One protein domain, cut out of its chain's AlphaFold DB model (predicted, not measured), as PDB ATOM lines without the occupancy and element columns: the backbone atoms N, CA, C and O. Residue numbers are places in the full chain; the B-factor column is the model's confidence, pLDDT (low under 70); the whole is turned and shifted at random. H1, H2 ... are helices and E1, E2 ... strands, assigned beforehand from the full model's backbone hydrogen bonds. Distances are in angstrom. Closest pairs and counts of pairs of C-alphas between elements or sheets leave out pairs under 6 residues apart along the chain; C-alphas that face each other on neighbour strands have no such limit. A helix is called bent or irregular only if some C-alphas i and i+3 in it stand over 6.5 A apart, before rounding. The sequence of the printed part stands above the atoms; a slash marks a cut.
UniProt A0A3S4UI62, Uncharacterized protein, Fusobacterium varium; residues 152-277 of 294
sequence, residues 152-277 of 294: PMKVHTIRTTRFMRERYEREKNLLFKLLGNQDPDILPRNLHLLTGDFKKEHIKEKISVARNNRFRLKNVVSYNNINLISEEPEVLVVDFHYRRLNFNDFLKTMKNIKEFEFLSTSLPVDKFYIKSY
ATOM      1  N   PRO A 152      10.889 -56.086   9.962       94.62
ATOM      2  CA  PRO A 152      10.836 -54.909  10.817       94.62
ATOM      3  C   PRO A 152      12.196 -54.556  11.432       94.62
ATOM      4  O   PRO A 152      13.041 -55.409  11.708       94.62
ATOM      5  N   MET A 153      12.373 -53.258  11.676       97.19
ATOM      6  CA  MET A 153      13.510 -52.703  12.400       97.19
ATOM      7  C   MET A 153      13.050 -52.226  13.774       97.19
ATOM      8  O   MET A 153      12.142 -51.398  13.873       97.19
ATOM      9  N   LYS A 154      13.740 -52.667  14.821       97.50
ATOM     10  CA  LYS A 154      13.566 -52.178  16.188       97.50
ATOM     11  C   LYS A 154      14.682 -51.199  16.530       97.50
ATOM     12  O   LYS A 154      15.854 -51.556  16.518       97.50
ATOM     13  N   VAL A 155      14.344 -49.950  16.835       97.38
ATOM     14  CA  VAL A 155      15.353 -48.920  17.126       97.38
ATOM     15  C   VAL A 155      15.697 -48.919  18.615       97.38
ATOM     16  O   VAL A 155      14.824 -48.727  19.457       97.38
ATOM     17  N   HIS A 156      16.981 -49.077  18.939       95.44
ATOM     18  CA  HIS A 156      17.510 -48.907  20.290       95.44
ATOM     19  C   HIS A 156      18.349 -47.629  20.361       95.44
ATOM     20  O   HIS A 156      19.482 -47.585  19.877       95.44
ATOM     21  N   THR A 157      17.786 -46.564  20.933       95.94
ATOM     22  CA  THR A 157      18.458 -45.261  21.004       95.94
ATOM     23  C   THR A 157      19.319 -45.134  22.258       95.94
ATOM     24  O   THR A 157      18.816 -45.211  23.376       95.94
ATOM     25  N   ILE A 158      20.609 -44.855  22.073       95.19
ATOM     26  CA  ILE A 158      21.545 -44.545  23.153       95.19
ATOM     27  C   ILE A 158      21.560 -43.048  23.465       95.19
ATOM     28  O   ILE A 158      21.339 -42.187  22.601       95.19
ATOM     29  N   ARG A 159      21.874 -42.716  24.721       94.50
ATOM     30  CA  ARG A 159      21.992 -41.326  25.164       94.50
ATOM     31  C   ARG A 159      23.126 -40.636  24.410       94.50
ATOM     32  O   ARG A 159      24.284 -41.018  24.506       94.50
ATOM     33  N   THR A 160      22.795 -39.559  23.704       95.25
ATOM     34  CA  THR A 160      23.797 -38.716  23.041       95.25
ATOM     35  C   THR A 160      24.263 -37.624  23.997       95.25
ATOM     36  O   THR A 160      23.474 -36.764  24.398       95.25
ATOM     37  N   THR A 161      25.540 -37.657  24.372       96.44
ATOM     38  CA  THR A 161      26.149 -36.675  25.278       96.44
ATOM     39  C   THR A 161      26.439 -35.350  24.569       96.44
ATOM     40  O   THR A 161      26.449 -35.264  23.339       96.44
ATOM     41  N   ARG A 162      26.712 -34.298  25.350       96.44
ATOM     42  CA  ARG A 162      27.149 -32.998  24.820       96.44
ATOM     43  C   ARG A 162      28.422 -33.131  23.975       96.44
ATOM     44  O   ARG A 162      28.458 -32.616  22.864       96.44
ATOM     45  N   PHE A 163      29.398 -33.907  24.451       96.06
ATOM     46  CA  PHE A 163      30.642 -34.185  23.730       96.06
ATOM     47  C   PHE A 163      30.397 -34.807  22.347       96.06
ATOM     48  O   PHE A 163      30.979 -34.374  21.356       96.06
ATOM     49  N   MET A 164      29.496 -35.791  22.255       96.81
ATOM     50  CA  MET A 164      29.162 -36.441  20.981       96.81
ATOM     51  C   MET A 164      28.539 -35.454  19.988       96.81
ATOM     52  O   MET A 164      28.877 -35.489  18.808       96.81
ATOM     53  N   ARG A 165      27.668 -34.550  20.460       97.19
ATOM     54  CA  ARG A 165      27.060 -33.500  19.622       97.19
ATOM     55  C   ARG A 165      28.102 -32.507  19.121       97.19
ATOM     56  O   ARG A 165      28.140 -32.226  17.931       97.19
ATOM     57  N   GLU A 166      28.969 -32.021  20.004       97.44
ATOM     58  CA  GLU A 166      30.035 -31.082  19.635       97.44
ATOM     59  C   GLU A 166      31.013 -31.708  18.631       97.44
ATOM     60  O   GLU A 166      31.383 -31.073  17.643       97.44
ATOM     61  N   ARG A 167      31.389 -32.979  18.833       97.56
ATOM     62  CA  ARG A 167      32.237 -33.715  17.888       97.56
ATOM     63  C   ARG A 167      31.539 -33.953  16.548       97.56
ATOM     64  O   ARG A 167      32.180 -33.794  15.516       97.56
ATOM     65  N   TYR A 168      30.250 -34.289  16.554       97.88
ATOM     66  CA  TYR A 168      29.453 -34.451  15.336       97.88
ATOM     67  C   TYR A 168      29.382 -33.155  14.520       97.88
ATOM     68  O   TYR A 168      29.631 -33.173  13.320       97.88
ATOM     69  N   GLU A 169      29.092 -32.025  15.166       97.75
ATOM     70  CA  GLU A 169      29.010 -30.722  14.496       97.75
ATOM     71  C   GLU A 169      30.365 -30.274  13.941       97.75
ATOM     72  O   GLU A 169      30.442 -29.783  12.814       97.75
ATOM     73  N   ARG A 170      31.453 -30.508  14.687       97.38
ATOM     74  CA  ARG A 170      32.815 -30.243  14.209       97.38
ATOM     75  C   ARG A 170      33.148 -31.069  12.969       97.38
ATOM     76  O   ARG A 170      33.624 -30.504  11.988       97.38
ATOM     77  N   GLU A 171      32.879 -32.373  13.008       97.31
ATOM     78  CA  GLU A 171      33.129 -33.272  11.879       97.31
ATOM     79  C   GLU A 171      32.281 -32.881  10.665       97.31
ATOM     80  O   GLU A 171      32.792 -32.778   9.557       97.31
ATOM     81  N   LYS A 172      30.997 -32.577  10.876       96.56
ATOM     82  CA  LYS A 172      30.088 -32.116   9.822       96.56
ATOM     83  C   LYS A 172      30.631 -30.862   9.135       96.56
ATOM     84  O   LYS A 172      30.723 -30.838   7.912       96.56
ATOM     85  N   ASN A 173      31.024 -29.847   9.903       95.81
ATOM     86  CA  ASN A 173      31.558 -28.597   9.357       95.81
ATOM     87  C   ASN A 173      32.885 -28.810   8.616       95.81
ATOM     88  O   ASN A 173      33.106 -28.206   7.566       95.81
ATOM     89  N   LEU A 174      33.749 -29.692   9.132       94.81
ATOM     90  CA  LEU A 174      34.991 -30.070   8.464       94.81
ATOM     91  C   LEU A 174      34.711 -30.752   7.118       94.81
ATOM     92  O   LEU A 174      35.250 -30.326   6.099       94.81
ATOM     93  N   LEU A 175      33.838 -31.762   7.099       94.06
ATOM     94  CA  LEU A 175      33.473 -32.487   5.882       94.06
ATOM     95  C   LEU A 175      32.811 -31.568   4.848       94.06
ATOM     96  O   LEU A 175      33.125 -31.676   3.668       94.06
ATOM     97  N   PHE A 176      31.961 -30.624   5.270       93.38
ATOM     98  CA  PHE A 176      31.398 -29.612   4.369       93.38
ATOM     99  C   PHE A 176      32.476 -28.711   3.764       93.38
ATOM    100  O   PHE A 176      32.463 -28.473   2.559       93.38
ATOM    101  N   LYS A 177      33.432 -28.234   4.572       92.81
ATOM    102  CA  LYS A 177      34.537 -27.392   4.088       92.81
ATOM    103  C   LYS A 177      35.431 -28.135   3.088       92.81
ATOM    104  O   LYS A 177      35.948 -27.517   2.163       92.81
ATOM    105  N   LEU A 178      35.616 -29.440   3.282       91.50
ATOM    106  CA  LEU A 178      36.453 -30.293   2.435       91.50
ATOM    107  C   LEU A 178      35.718 -30.875   1.217       91.50
ATOM    108  O   LEU A 178      36.364 -31.522   0.395       91.50
ATOM    109  N   LEU A 179      34.402 -30.664   1.087       89.75
ATOM    110  CA  LEU A 179      33.594 -31.346   0.075       89.75
ATOM    111  C   LEU A 179      34.018 -30.987  -1.357       89.75
ATOM    112  O   LEU A 179      34.156 -31.880  -2.188       89.75
ATOM    113  N   GLY A 180      34.262 -29.704  -1.646       87.19
ATOM    114  CA  GLY A 180      34.649 -29.243  -2.985       87.19
ATOM    115  C   GLY A 180      33.748 -29.821  -4.089       87.19
ATOM    116  O   GLY A 180      32.529 -29.714  -4.007       87.19
ATOM    117  N   ASN A 181      34.361 -30.477  -5.083       86.38
ATOM    118  CA  ASN A 181      33.674 -31.172  -6.186       86.38
ATOM    119  C   ASN A 181      33.487 -32.686  -5.942       86.38
ATOM    120  O   ASN A 181      33.278 -33.443  -6.891       86.38
ATOM    121  N   GLN A 182      33.649 -33.164  -4.707       89.69
ATOM    122  CA  GLN A 182      33.488 -34.582  -4.384       89.69
ATOM    123  C   GLN A 182      32.007 -34.983  -4.289       89.69
ATOM    124  O   GLN A 182      31.111 -34.144  -4.233       89.69
ATOM    125  N   ASP A 183      31.756 -36.295  -4.247       86.00
ATOM    126  CA  ASP A 183      30.418 -36.869  -4.068       86.00
ATOM    127  C   ASP A 183      29.780 -36.363  -2.749       86.00
ATOM    128  O   ASP A 183      30.330 -36.635  -1.674       86.00
ATOM    129  N   PRO A 184      28.629 -35.658  -2.785       87.56
ATOM    130  CA  PRO A 184      27.963 -35.134  -1.588       87.56
ATOM    131  C   PRO A 184      27.588 -36.225  -0.579       87.56
ATOM    132  O   PRO A 184      27.536 -35.958   0.624       87.56
ATOM    133  N   ASP A 185      27.410 -37.471  -1.024       88.00
ATOM    134  CA  ASP A 185      27.115 -38.590  -0.132       88.00
ATOM    135  C   ASP A 185      28.278 -38.935   0.813       88.00
ATOM    136  O   ASP A 185      28.091 -39.668   1.789       88.00
ATOM    137  N   ILE A 186      29.490 -38.427   0.572       88.12
ATOM    138  CA  ILE A 186      30.628 -38.588   1.488       88.12
ATOM    139  C   ILE A 186      30.278 -38.059   2.884       88.12
ATOM    140  O   ILE A 186      30.663 -38.671   3.885       88.12
ATOM    141  N   LEU A 187      29.497 -36.979   2.964       92.38
ATOM    142  CA  LEU A 187      29.105 -36.357   4.224       92.38
ATOM    143  C   LEU A 187      28.265 -37.306   5.108       92.38
ATOM    144  O   LEU A 187      28.746 -37.675   6.186       92.38
ATOM    145  N   PRO A 188      27.067 -37.778   4.696       92.69
ATOM    146  CA  PRO A 188      26.295 -38.719   5.506       92.69
ATOM    147  C   PRO A 188      27.050 -40.032   5.743       92.69
ATOM    148  O   PRO A 188      26.977 -40.580   6.843       92.69
ATOM    149  N   ARG A 189      27.840 -40.518   4.772       93.50
ATOM    150  CA  ARG A 189      28.618 -41.759   4.920       93.50
ATOM    151  C   ARG A 189      29.657 -41.666   6.040       93.50
ATOM    152  O   ARG A 189      29.797 -42.641   6.778       93.50
ATOM    153  N   ASN A 190      30.391 -40.562   6.153       94.44
ATOM    154  CA  ASN A 190      31.412 -40.392   7.192       94.44
ATOM    155  C   ASN A 190      30.794 -40.076   8.552       94.44
ATOM    156  O   ASN A 190      31.194 -40.663   9.558       94.44
ATOM    157  N   LEU A 191      29.757 -39.236   8.578       96.44
ATOM    158  CA  LEU A 191      29.023 -38.951   9.808       96.44
ATOM    159  C   LEU A 191      28.421 -40.223  10.415       96.44
ATOM    160  O   LEU A 191      28.440 -40.375  11.631       96.44
ATOM    161  N   HIS A 192      27.959 -41.164   9.588       95.62
ATOM    162  CA  HIS A 192      27.435 -42.448  10.060       95.62
ATOM    163  C   HIS A 192      28.502 -43.378  10.647       95.62
ATOM    164  O   HIS A 192      28.239 -44.145  11.571       95.62
ATOM    165  N   LEU A 193      29.735 -43.319  10.133       95.25
ATOM    166  CA  LEU A 193      30.852 -44.061  10.726       95.25
ATOM    167  C   LEU A 193      31.209 -43.489  12.099       95.25
ATOM    168  O   LEU A 193      31.340 -44.258  13.054       95.25
ATOM    169  N   LEU A 194      31.271 -42.156  12.201       96.00
ATOM    170  CA  LEU A 194      31.487 -41.453  13.464       96.00
ATOM    171  C   LEU A 194      30.396 -41.795  14.489       96.00
ATOM    172  O   LEU A 194      30.710 -42.102  15.638       96.00
ATOM    173  N   THR A 195      29.116 -41.783  14.097       95.38
ATOM    174  CA  THR A 195      28.041 -42.183  15.017       95.38
ATOM    175  C   THR A 195      28.101 -43.658  15.375       95.38
ATOM    176  O   THR A 195      27.685 -44.020  16.467       95.38
ATOM    177  N   GLY A 196      28.650 -44.526  14.529       95.12
ATOM    178  CA  GLY A 196      28.935 -45.898  14.932       95.12
ATOM    179  C   GLY A 196      30.033 -45.998  16.002       95.12
ATOM    180  O   GLY A 196      29.912 -46.812  16.914       95.12
ATOM    181  N   ASP A 197      31.053 -45.137  15.979       94.69
ATOM    182  CA  ASP A 197      32.104 -45.133  17.015       94.69
ATOM    183  C   ASP A 197      31.546 -44.784  18.397       94.69
ATOM    184  O   ASP A 197      31.876 -45.416  19.398       94.69
ATOM    185  N   PHE A 198      30.611 -43.841  18.430       95.38
ATOM    186  CA  PHE A 198      29.823 -43.472  19.606       95.38
ATOM    187  C   PHE A 198      28.995 -44.617  20.194       95.38
ATOM    188  O   PHE A 198      28.663 -44.603  21.377       95.38
ATOM    189  N   LYS A 199      28.651 -45.603  19.367       95.00
ATOM    190  CA  LYS A 199      27.834 -46.753  19.750       95.00
ATOM    191  C   LYS A 199      28.667 -47.929  20.254       95.00
ATOM    192  O   LYS A 199      28.090 -48.852  20.819       95.00
ATOM    193  N   LYS A 200      29.999 -47.896  20.101       93.25
ATOM    194  CA  LYS A 200      30.899 -49.029  20.377       93.25
ATOM    195  C   LYS A 200      30.692 -49.660  21.754       93.25
ATOM    196  O   LYS A 200      30.602 -50.876  21.860       93.25
ATOM    197  N   GLU A 201      30.586 -48.839  22.795       90.69
ATOM    198  CA  GLU A 201      30.422 -49.300  24.183       90.69
ATOM    199  C   GLU A 201      29.090 -50.032  24.423       90.69
ATOM    200  O   GLU A 201      28.955 -50.795  25.374       90.69
ATOM    201  N   HIS A 202      28.113 -49.844  23.535       91.69
ATOM    202  CA  HIS A 202      26.771 -50.411  23.640       91.69
ATOM    203  C   HIS A 202      26.577 -51.658  22.761       91.69
ATOM    204  O   HIS A 202      25.486 -52.221  22.748       91.69
ATOM    205  N   ILE A 203      27.620 -52.107  22.050       90.38
ATOM    206  CA  ILE A 203      27.579 -53.304  21.192       90.38
ATOM    207  C   ILE A 203      27.415 -54.599  22.028       90.38
ATOM    208  O   ILE A 203      26.878 -55.581  21.525       90.38
ATOM    209  N   LYS A 204      27.747 -54.578  23.335       80.19
ATOM    210  CA  LYS A 204      27.572 -55.695  24.298       80.19
ATOM    211  C   LYS A 204      28.084 -57.043  23.741       80.19
ATOM    212  O   LYS A 204      29.001 -57.062  22.926       80.19
ATOM    213  N   GLU A 205      27.516 -58.158  24.208       81.50
ATOM    214  CA  GLU A 205      27.794 -59.536  23.769       81.50
ATOM    215  C   GLU A 205      26.945 -59.974  22.560       81.50
ATOM    216  O   GLU A 205      27.164 -61.056  22.020       81.50
ATOM    217  N   LYS A 206      25.992 -59.148  22.094       89.12
ATOM    218  CA  LYS A 206      25.127 -59.502  20.957       89.12
ATOM    219  C   LYS A 206      25.930 -59.597  19.663       89.12
ATOM    220  O   LYS A 206      26.800 -58.759  19.398       89.12
ATOM    221  N   ILE A 207      25.586 -60.565  18.819       94.31
ATOM    222  CA  ILE A 207      26.107 -60.618  17.455       94.31
ATOM    223  C   ILE A 207      25.652 -59.372  16.696       94.31
ATOM    224  O   ILE A 207      24.473 -59.011  16.672       94.31
ATOM    225  N   SER A 208      26.625 -58.682  16.111       95.69
ATOM    226  CA  SER A 208      26.441 -57.346  15.572       95.69
ATOM    227  C   SER A 208      27.013 -57.207  14.168       95.69
ATOM    228  O   SER A 208      28.029 -57.813  13.823       95.69
ATOM    229  N   VAL A 209      26.389 -56.350  13.363       96.62
ATOM    230  CA  VAL A 209      26.834 -56.021  12.006       96.62
ATOM    231  C   VAL A 209      27.189 -54.545  11.911       96.62
ATOM    232  O   VAL A 209      26.430 -53.671  12.335       96.62
ATOM    233  N   ALA A 210      28.342 -54.266  11.311       96.38
ATOM    234  CA  ALA A 210      28.812 -52.918  11.013       96.38
ATOM    235  C   ALA A 210      29.324 -52.816   9.568       96.38
ATOM    236  O   ALA A 210      29.567 -53.809   8.883       96.38
ATOM    237  N   ARG A 211      29.551 -51.597   9.076       93.44
ATOM    238  CA  ARG A 211      30.102 -51.349   7.734       93.44
ATOM    239  C   ARG A 211      31.477 -51.959   7.513       93.44
ATOM    240  O   ARG A 211      31.789 -52.350   6.393       93.44
ATOM    241  N   ASN A 212      32.309 -52.002   8.546       91.06
ATOM    242  CA  ASN A 212      33.682 -52.482   8.475       91.06
ATOM    243  C   ASN A 212      34.132 -53.067   9.821       91.06
ATOM    244  O   ASN A 212      33.481 -52.895  10.849       91.06
ATOM    245  N   ASN A 213      35.295 -53.716   9.822       90.06
ATOM    246  CA  ASN A 213      35.850 -54.378  11.005       90.06
ATOM    247  C   ASN A 213      36.564 -53.398  11.970       90.06
ATOM    248  O   ASN A 213      37.469 -53.800  12.702       90.06
ATOM    249  N   ARG A 214      36.199 -52.102  11.982       92.75
ATOM    250  CA  ARG A 214      36.926 -51.061  12.744       92.75
ATOM    251  C   ARG A 214      36.872 -51.252  14.257       92.75
ATOM    252  O   ARG A 214      37.785 -50.839  14.964       92.75
ATOM    253  N   PHE A 215      35.820 -51.901  14.754       92.00
ATOM    254  CA  PHE A 215      35.630 -52.108  16.186       92.00
ATOM    255  C   PHE A 215      36.580 -53.153  16.779       92.00
ATOM    256  O   PHE A 215      36.857 -53.074  17.976       92.00
ATOM    257  N   ARG A 216      37.102 -54.073  15.948       89.62
ATOM    258  CA  ARG A 216      37.975 -55.195  16.348       89.62
ATOM    259  C   ARG A 216      37.388 -56.046  17.490       89.62
ATOM    260  O   ARG A 216      38.118 -56.512  18.357       89.62
ATOM    261  N   LEU A 217      36.068 -56.229  17.487       92.12
ATOM    262  CA  LEU A 217      35.334 -57.055  18.450       92.12
ATOM    263  C   LEU A 217      34.974 -58.400  17.809       92.12
ATOM    264  O   LEU A 217      34.600 -58.434  16.638       92.12
ATOM    265  N   LYS A 218      35.071 -59.500  18.568       92.06
ATOM    266  CA  LYS A 218      34.826 -60.866  18.059       92.06
ATOM    267  C   LYS A 218      33.373 -61.100  17.633       92.06
ATOM    268  O   LYS A 218      33.129 -61.859  16.706       92.06
ATOM    269  N   ASN A 219      32.430 -60.436  18.293       93.44
ATOM    270  CA  ASN A 219      30.995 -60.510  18.023       93.44
ATOM    271  C   ASN A 219      30.517 -59.501  16.965       93.44
ATOM    272  O   ASN A 219      29.312 -59.355  16.771       93.44
ATOM    273  N   VAL A 220      31.427 -58.787  16.289       95.56
ATOM    274  CA  VAL A 220      31.076 -57.834  15.229       95.56
ATOM    275  C   VAL A 220      31.601 -58.319  13.888       95.56
ATOM    276  O   VAL A 220      32.809 -58.461  13.696       95.56
ATOM    277  N   VAL A 221      30.699 -58.482  12.924       96.12
ATOM    278  CA  VAL A 221      31.046 -58.804  11.538       96.12
ATOM    279  C   VAL A 221      30.736 -57.635  10.608       96.12
ATOM    280  O   VAL A 221      29.888 -56.786  10.887       96.12
ATOM    281  N   SER A 222      31.428 -57.581   9.473       95.62
ATOM    282  CA  SER A 222      31.088 -56.637   8.408       95.62
ATOM    283  C   SER A 222      30.072 -57.219   7.425       95.62
ATOM    284  O   SER A 222      29.946 -58.436   7.302       95.62
ATOM    285  N   TYR A 223      29.413 -56.357   6.643       95.06
ATOM    286  CA  TYR A 223      28.495 -56.764   5.561       95.06
ATOM    287  C   TYR A 223      29.105 -57.732   4.527       95.06
ATOM    288  O   TYR A 223      28.373 -58.456   3.848       95.06
ATOM    289  N   ASN A 224      30.434 -57.769   4.408       91.88
ATOM    290  CA  ASN A 224      31.139 -58.704   3.529       91.88
ATOM    291  C   ASN A 224      31.245 -60.119   4.123       91.88
ATOM    292  O   ASN A 224      31.393 -61.078   3.373       91.88
ATOM    293  N   ASN A 225      31.122 -60.253   5.446       93.19
ATOM    294  CA  ASN A 225      31.341 -61.493   6.196       93.19
ATOM    295  C   ASN A 225      30.065 -62.005   6.885       93.19
ATOM    296  O   ASN A 225      30.132 -62.809   7.807       93.19
ATOM    297  N   ILE A 226      28.895 -61.555   6.435       93.12
ATOM    298  CA  ILE A 226      27.584 -61.908   7.008       93.12
ATOM    299  C   ILE A 226      27.285 -63.412   7.012       93.12
ATOM    300  O   ILE A 226      26.498 -63.872   7.827       93.12
ATOM    301  N   ASN A 227      27.931 -64.198   6.143       92.06
ATOM    302  CA  ASN A 227      27.755 -65.652   6.113       92.06
ATOM    303  C   ASN A 227      28.148 -66.301   7.450       92.06
ATOM    304  O   ASN A 227      27.554 -67.310   7.819       92.06
ATOM    305  N   LEU A 228      29.086 -65.690   8.188       92.69
ATOM    306  CA  LEU A 228      29.533 -66.147   9.508       92.69
ATOM    307  C   LEU A 228      28.427 -66.103  10.571       92.69
ATOM    308  O   LEU A 228      28.570 -66.746  11.600       92.69
ATOM    309  N   ILE A 229      27.356 -65.341  10.329       93.69
ATOM    310  CA  ILE A 229      26.247 -65.140  11.271       93.69
ATOM    311  C   ILE A 229      24.886 -65.454  10.634       93.69
ATOM    312  O   ILE A 229      23.852 -65.061  11.154       93.69
ATOM    313  N   SER A 230      24.862 -66.119   9.476       93.00
ATOM    314  CA  SER A 230      23.646 -66.266   8.655       93.00
ATOM    315  C   SER A 230      22.506 -67.056   9.317       93.00
ATOM    316  O   SER A 230      21.349 -66.906   8.915       93.00
ATOM    317  N   GLU A 231      22.827 -67.870  10.324       93.19
ATOM    318  CA  GLU A 231      21.869 -68.649  11.116       93.19
ATOM    319  C   GLU A 231      21.372 -67.897  12.360       93.19
ATOM    320  O   GLU A 231      20.400 -68.331  12.980       93.19
ATOM    321  N   GLU A 232      21.998 -66.770  12.717       92.38
ATOM    322  CA  GLU A 232      21.649 -66.022  13.922       92.38
ATOM    323  C   GLU A 232      20.233 -65.435  13.804       92.38
ATOM    324  O   GLU A 232      19.923 -64.747  12.821       92.38
ATOM    325  N   PRO A 233      19.350 -65.688  14.786       89.50
ATOM    326  CA  PRO A 233      17.979 -65.191  14.751       89.50
ATOM    327  C   PRO A 233      17.881 -63.717  15.159       89.50
ATOM    328  O   PRO A 233      16.960 -63.019  14.734       89.50
ATOM    329  N   GLU A 234      18.830 -63.241  15.968       91.19
ATOM    330  CA  GLU A 234      18.878 -61.883  16.502       91.19
ATOM    331  C   GLU A 234      20.189 -61.208  16.111       91.19
ATOM    332  O   GLU A 234      21.277 -61.695  16.416       91.19
ATOM    333  N   VAL A 235      20.088 -60.049  15.459       95.19
ATOM    334  CA  VAL A 235      21.256 -59.280  15.025       95.19
ATOM    335  C   VAL A 235      21.082 -57.810  15.362       95.19
ATOM    336  O   VAL A 235      20.037 -57.206  15.101       95.19
ATOM    337  N   LEU A 236      22.152 -57.222  15.894       96.56
ATOM    338  CA  LEU A 236      22.262 -55.793  16.147       96.56
ATOM    339  C   LEU A 236      23.013 -55.095  15.002       96.56
ATOM    340  O   LEU A 236      24.209 -55.281  14.799       96.56
ATOM    341  N   VAL A 237      22.330 -54.239  14.256       97.44
ATOM    342  CA  VAL A 237      22.937 -53.350  13.263       97.44
ATOM    343  C   VAL A 237      23.470 -52.107  13.971       97.44
ATOM    344  O   VAL A 237      22.715 -51.333  14.559       97.44
ATOM    345  N   VAL A 238      24.781 -51.886  13.893       97.00
ATOM    346  CA  VAL A 238      25.448 -50.715  14.488       97.00
ATOM    347  C   VAL A 238      25.394 -49.518  13.541       97.00
ATOM    348  O   VAL A 238      25.087 -48.388  13.932       97.00
ATOM    349  N   ASP A 239      25.672 -49.777  12.266       94.88
ATOM    350  CA  ASP A 239      25.603 -48.805  11.188       94.88
ATOM    351  C   ASP A 239      25.244 -49.491   9.863       94.88
ATOM    352  O   ASP A 239      25.863 -50.470   9.457       94.88
ATOM    353  N   PHE A 240      24.217 -48.967   9.191       95.88
ATOM    354  CA  PHE A 240      23.806 -49.372   7.846       95.88
ATOM    355  C   PHE A 240      24.932 -49.306   6.817       95.88
ATOM    356  O   PHE A 240      25.722 -48.361   6.784       95.88
ATOM    357  N   HIS A 241      24.922 -50.248   5.877       95.31
ATOM    358  CA  HIS A 241      25.717 -50.127   4.665       95.31
ATOM    359  C   HIS A 241      25.261 -48.927   3.813       95.31
ATOM    360  O   HIS A 241      24.071 -48.688   3.646       95.31
ATOM    361  N   TYR A 242      26.212 -48.185   3.233       90.25
ATOM    362  CA  TYR A 242      25.922 -46.979   2.438       90.25
ATOM    363  C   TYR A 242      25.187 -47.270   1.122       90.25
ATOM    364  O   TYR A 242      24.426 -46.443   0.639       90.25
ATOM    365  N   ARG A 243      25.416 -48.451   0.541       92.88
ATOM    366  CA  ARG A 243      24.621 -48.991  -0.573       92.88
ATOM    367  C   ARG A 243      23.499 -49.860  -0.037       92.88
ATOM    368  O   ARG A 243      23.798 -50.866   0.612       92.88
ATOM    369  N   ARG A 244      22.260 -49.550  -0.421       94.56
ATOM    370  CA  ARG A 244      21.083 -50.377  -0.139       94.56
ATOM    371  C   ARG A 244      21.226 -51.805  -0.619       94.56
ATOM    372  O   ARG A 244      20.930 -52.712   0.142       94.56
ATOM    373  N   LEU A 245      21.752 -52.006  -1.829       95.12
ATOM    374  CA  LEU A 245      21.969 -53.338  -2.397       95.12
ATOM    375  C   LEU A 245      22.687 -54.277  -1.415       95.12
ATOM    376  O   LEU A 245      22.244 -55.394  -1.187       95.12
ATOM    377  N   ASN A 246      23.752 -53.797  -0.774       95.50
ATOM    378  CA  ASN A 246      24.524 -54.602   0.170       95.50
ATOM    379  C   ASN A 246      23.767 -54.835   1.489       95.50
ATOM    380  O   ASN A 246      23.974 -55.861   2.133       95.50
ATOM    381  N   PHE A 247      22.907 -53.899   1.900       96.69
ATOM    382  CA  PHE A 247      22.027 -54.089   3.053       96.69
ATOM    383  C   PHE A 247      20.918 -55.109   2.747       96.69
ATOM    384  O   PHE A 247      20.656 -55.988   3.559       96.69
ATOM    385  N   ASN A 248      20.332 -55.060   1.550       96.00
ATOM    386  CA  ASN A 248      19.358 -56.046   1.080       96.00
ATOM    387  C   ASN A 248      19.996 -57.434   0.976       96.00
ATOM    388  O   ASN A 248      19.392 -58.421   1.382       96.00
ATOM    389  N   ASP A 249      21.232 -57.513   0.481       95.50
ATOM    390  CA  ASP A 249      22.006 -58.752   0.461       95.50
ATOM    391  C   ASP A 249      22.253 -59.296   1.876       95.50
ATOM    392  O   ASP A 249      22.228 -60.506   2.065       95.50
ATOM    393  N   PHE A 250      22.467 -58.421   2.867       96.31
ATOM    394  CA  PHE A 250      22.509 -58.824   4.274       96.31
ATOM    395  C   PHE A 250      21.193 -59.459   4.711       96.31
ATOM    396  O   PHE A 250      21.198 -60.612   5.124       96.31
ATOM    397  N   LEU A 251      20.073 -58.757   4.539       95.19
ATOM    398  CA  LEU A 251      18.755 -59.267   4.919       95.19
ATOM    399  C   LEU A 251      18.416 -60.600   4.235       95.19
ATOM    400  O   LEU A 251      17.847 -61.483   4.862       95.19
ATOM    401  N   LYS A 252      18.801 -60.758   2.964       93.50
ATOM    402  CA  LYS A 252      18.587 -61.974   2.167       93.50
ATOM    403  C   LYS A 252      19.395 -63.172   2.667       93.50
ATOM    404  O   LYS A 252      18.910 -64.297   2.625       93.50
ATOM    405  N   THR A 253      20.639 -62.947   3.087       94.06
ATOM    406  CA  THR A 253      21.525 -64.007   3.593       94.06
ATOM    407  C   THR A 253      21.098 -64.509   4.969       94.06
ATOM    408  O   THR A 253      21.328 -65.676   5.281       94.06
ATOM    409  N   MET A 254      20.503 -63.649   5.793       93.94
ATOM    410  CA  MET A 254      20.053 -64.017   7.129       93.94
ATOM    411  C   MET A 254      18.816 -64.921   7.044       93.94
ATOM    412  O   MET A 254      17.722 -64.467   6.718       93.94
ATOM    413  N   LYS A 255      18.976 -66.214   7.339       87.31
ATOM    414  CA  LYS A 255      17.921 -67.219   7.121       87.31
ATOM    415  C   LYS A 255      16.791 -67.139   8.144       87.31
ATOM    416  O   LYS A 255      15.636 -67.369   7.795       87.31
ATOM    417  N   ASN A 256      17.135 -66.803   9.388       86.50
ATOM    418  CA  ASN A 256      16.227 -66.863  10.536       86.50
ATOM    419  C   ASN A 256      15.783 -65.478  11.030       86.50
ATOM    420  O   ASN A 256      15.085 -65.384  12.041       86.50
ATOM    421  N   ILE A 257      16.165 -64.407  10.327       91.19
ATOM    422  CA  ILE A 257      15.862 -63.045  10.762       91.19
ATOM    423  C   ILE A 257      14.373 -62.745  10.592       91.19
ATOM    424  O   ILE A 257      13.808 -62.842   9.502       91.19
ATOM    425  N   LYS A 258      13.729 -62.373  11.697       91.19
ATOM    426  CA  LYS A 258      12.344 -61.876  11.706       91.19
ATOM    427  C   LYS A 258      12.298 -60.371  11.895       91.19
ATOM    428  O   LYS A 258      11.462 -59.705  11.306       91.19
ATOM    429  N   GLU A 259      13.231 -59.850  12.676       94.81
ATOM    430  CA  GLU A 259      13.456 -58.435  12.918       94.81
ATOM    431  C   GLU A 259      14.955 -58.204  13.119       94.81
ATOM    432  O   GLU A 259      15.695 -59.143  13.414       94.81
ATOM    433  N   PHE A 260      15.415 -56.965  12.971       96.25
ATOM    434  CA  PHE A 260      16.757 -56.584  13.413       96.25
ATOM    435  C   PHE A 260      16.698 -55.379  14.339       96.25
ATOM    436  O   PHE A 260      15.856 -54.489  14.189       96.25
ATOM    437  N   GLU A 261      17.632 -55.326  15.281       96.69
ATOM    438  CA  GLU A 261      17.801 -54.165  16.145       96.69
ATOM    439  C   GLU A 261      18.748 -53.169  15.473       96.69
ATOM    440  O   GLU A 261      19.793 -53.555  14.961       96.69
ATOM    441  N   PHE A 262      18.416 -51.880  15.472       97.75
ATOM    442  CA  PHE A 262      19.321 -50.819  15.039       97.75
ATOM    443  C   PHE A 262      19.754 -49.979  16.235       97.75
ATOM    444  O   PHE A 262      18.937 -49.311  16.874       97.75
ATOM    445  N   LEU A 263      21.057 -49.979  16.508       96.75
ATOM    446  CA  LEU A 263      21.657 -49.132  17.525       96.75
ATOM    447  C   LEU A 263      21.740 -47.699  16.988       96.75
ATOM    448  O   LEU A 263      22.406 -47.428  15.990       96.75
ATOM    449  N   SER A 264      21.053 -46.767  17.636       97.12
ATOM    450  CA  SER A 264      20.837 -45.408  17.136       97.12
ATOM    451  C   SER A 264      21.259 -44.357  18.159       97.12
ATOM    452  O   SER A 264      21.200 -44.582  19.361       97.12
ATOM    453  N   THR A 265      21.671 -43.185  17.697       96.94
ATOM    454  CA  THR A 265      21.855 -41.976  18.505       96.94
ATOM    455  C   THR A 265      20.724 -40.983  18.231       96.94
ATOM    456  O   THR A 265      19.948 -41.130  17.289       96.94
ATOM    457  N   SER A 266      20.641 -39.904  19.014       95.31
ATOM    458  CA  SER A 266      19.697 -38.817  18.729       95.31
ATOM    459  C   SER A 266      20.180 -37.879  17.609       95.31
ATOM    460  O   SER A 266      19.546 -36.844  17.379       95.31
ATOM    461  N   LEU A 267      21.316 -38.177  16.963       97.31
ATOM    462  CA  LEU A 267      21.937 -37.327  15.947       97.31
ATOM    463  C   LEU A 267      21.210 -37.445  14.593       97.31
ATOM    464  O   LEU A 267      20.644 -38.497  14.284       97.31
ATOM    465  N   PRO A 268      21.234 -36.390  13.755       96.31
ATOM    466  CA  PRO A 268      20.472 -36.355  12.504       96.31
ATOM    467  C   PRO A 268      20.766 -37.506  11.533       96.31
ATOM    468  O   PRO A 268      19.844 -37.999  10.888       96.31
ATOM    469  N   VAL A 269      22.019 -37.965  11.444       96.50
ATOM    470  CA  VAL A 269      22.402 -39.018  10.485       96.50
ATOM    471  C   VAL A 269      21.721 -40.360  10.774       96.50
ATOM    472  O   VAL A 269      21.234 -41.005   9.851       96.50
ATOM    473  N   ASP A 270      21.581 -40.756  12.042       96.88
ATOM    474  CA  ASP A 270      20.898 -42.009  12.380       96.88
ATOM    475  C   ASP A 270      19.396 -41.914  12.090       96.88
ATOM    476  O   ASP A 270      18.804 -42.872  11.592       96.88
ATOM    477  N   LYS A 271      18.786 -40.743  12.327       96.00
ATOM    478  CA  LYS A 271      17.386 -40.479  11.958       96.00
ATOM    479  C   LYS A 271      17.175 -40.587  10.447       96.00
ATOM    480  O   LYS A 271      16.163 -41.134  10.019       96.00
ATOM    481  N   PHE A 272      18.129 -40.099   9.652       96.06
ATOM    482  CA  PHE A 272      18.100 -40.227   8.197       96.06
ATOM    483  C   PHE A 272      18.105 -41.697   7.755       96.06
ATOM    484  O   PHE A 272      17.241 -42.089   6.977       96.06
ATOM    485  N   TYR A 273      19.008 -42.530   8.285       96.38
ATOM    486  CA  TYR A 273      19.052 -43.954   7.923       96.38
ATOM    487  C   TYR A 273      17.812 -44.729   8.381       96.38
ATOM    488  O   TYR A 273      17.322 -45.577   7.636       96.38
ATOM    489  N   ILE A 274      17.269 -44.403   9.560       97.44
ATOM    490  CA  ILE A 274      15.996 -44.959  10.040       97.44
ATOM    491  C   ILE A 274      14.875 -44.638   9.054       97.44
ATOM    492  O   ILE A 274      14.188 -45.544   8.585       97.44
ATOM    493  N   LYS A 275      14.724 -43.356   8.701       97.12
ATOM    494  CA  LYS A 275      13.703 -42.893   7.759       97.12
ATOM    495  C   LYS A 275      13.874 -43.545   6.386       97.12
ATOM    496  O   LYS A 275      12.914 -44.092   5.863       97.12
ATOM    497  N   SER A 276      15.095 -43.570   5.853       96.31
ATOM    498  CA  SER A 276      15.412 -44.197   4.564       96.31
ATOM    499  C   SER A 276      15.057 -45.689   4.537       96.31
ATOM    500  O   SER A 276      14.562 -46.184   3.529       96.31
ATOM    501  N   TYR A 277      15.281 -46.423   5.634       97.44
ATOM    502  CA  TYR A 277      14.870 -47.826   5.716       97.44
ATOM    503  C   TYR A 277      13.348 -47.993   5.740       97.44
ATOM    504  O   TYR A 277      12.827 -48.848   5.027       97.44
TER     505      TYR A 277
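This is residues 152 to 277 of the 294 residues of an uncharacterized protein of Fusobacterium varium (UniProt A0A3S4UI62). Two pairs of short parallel strands, E1 with E4 and E2 with E3, make a small wall, bridged by the unnamed residues 236 to 237; H2 runs through the middle of the domain and forms a helical hairpin with H1, which lies at one end, H5 packs on H2, and H3 and H4 lie toward the other end. The 126 printed residues hold E1 H1 H2 E2 E3 H3 H4 E4 H5, of mixed class, helices and strands. The whole is compact, with a radius of gyration of the C-alphas of 14.6 A and spans of 43 by 31 by 27 A.

Find C-alpha 153 at (13.510, -52.703, 12.400), where E1, residues 153 to 157, begins; E4 is residues 260 to 264. E2 is residues 208 to 210 and E3 residues 220 to 222. H1, residues 162 to 178, runs 24.4 A, and H2, residues 186 to 202, 25.4 A. H3 is residues 226 to 229, H4 residues 244 to 253, and H5, residues 268 to 277, ends at C-alpha 277 at (14.870, -47.826, 5.716).

Look first at E1 and E4, parallel, with N 154 and O 260 2.9 A apart. Residues 236 to 237 pair with E4 and E2, and N 221 of E3 is 2.9 A from O 208 of E2, its parallel neighbour. H5 touches residues 188 to 195 of H2, about perpendicular at 82 degrees, closest at C-alphas 192 and 269, 6.1 A. H1 and H2 touch at C-alphas 175 and 187, 6.1 A, opposite ways at a shallow tilt of 22 degrees. H3 and H4 only just touch, with 3 pairs of C-alphas within 8 A, the closest being Ile 226 and Phe 250, 6.5 A. H2 is irregular: C-alphas 198 and 201 are 7.4 A apart. Every O i to N i+4 pair is within hydrogen-bond range in H1, H4 and H5, and 11 of 13 in H2; H3 is too short for one.

The C-alphas of Gly 180 and Asn 256 are the two farthest apart, 44.0 A. The printed part has no cut, the link from H3 to H4 is long, and no printed residue is under 70 in pLDDT.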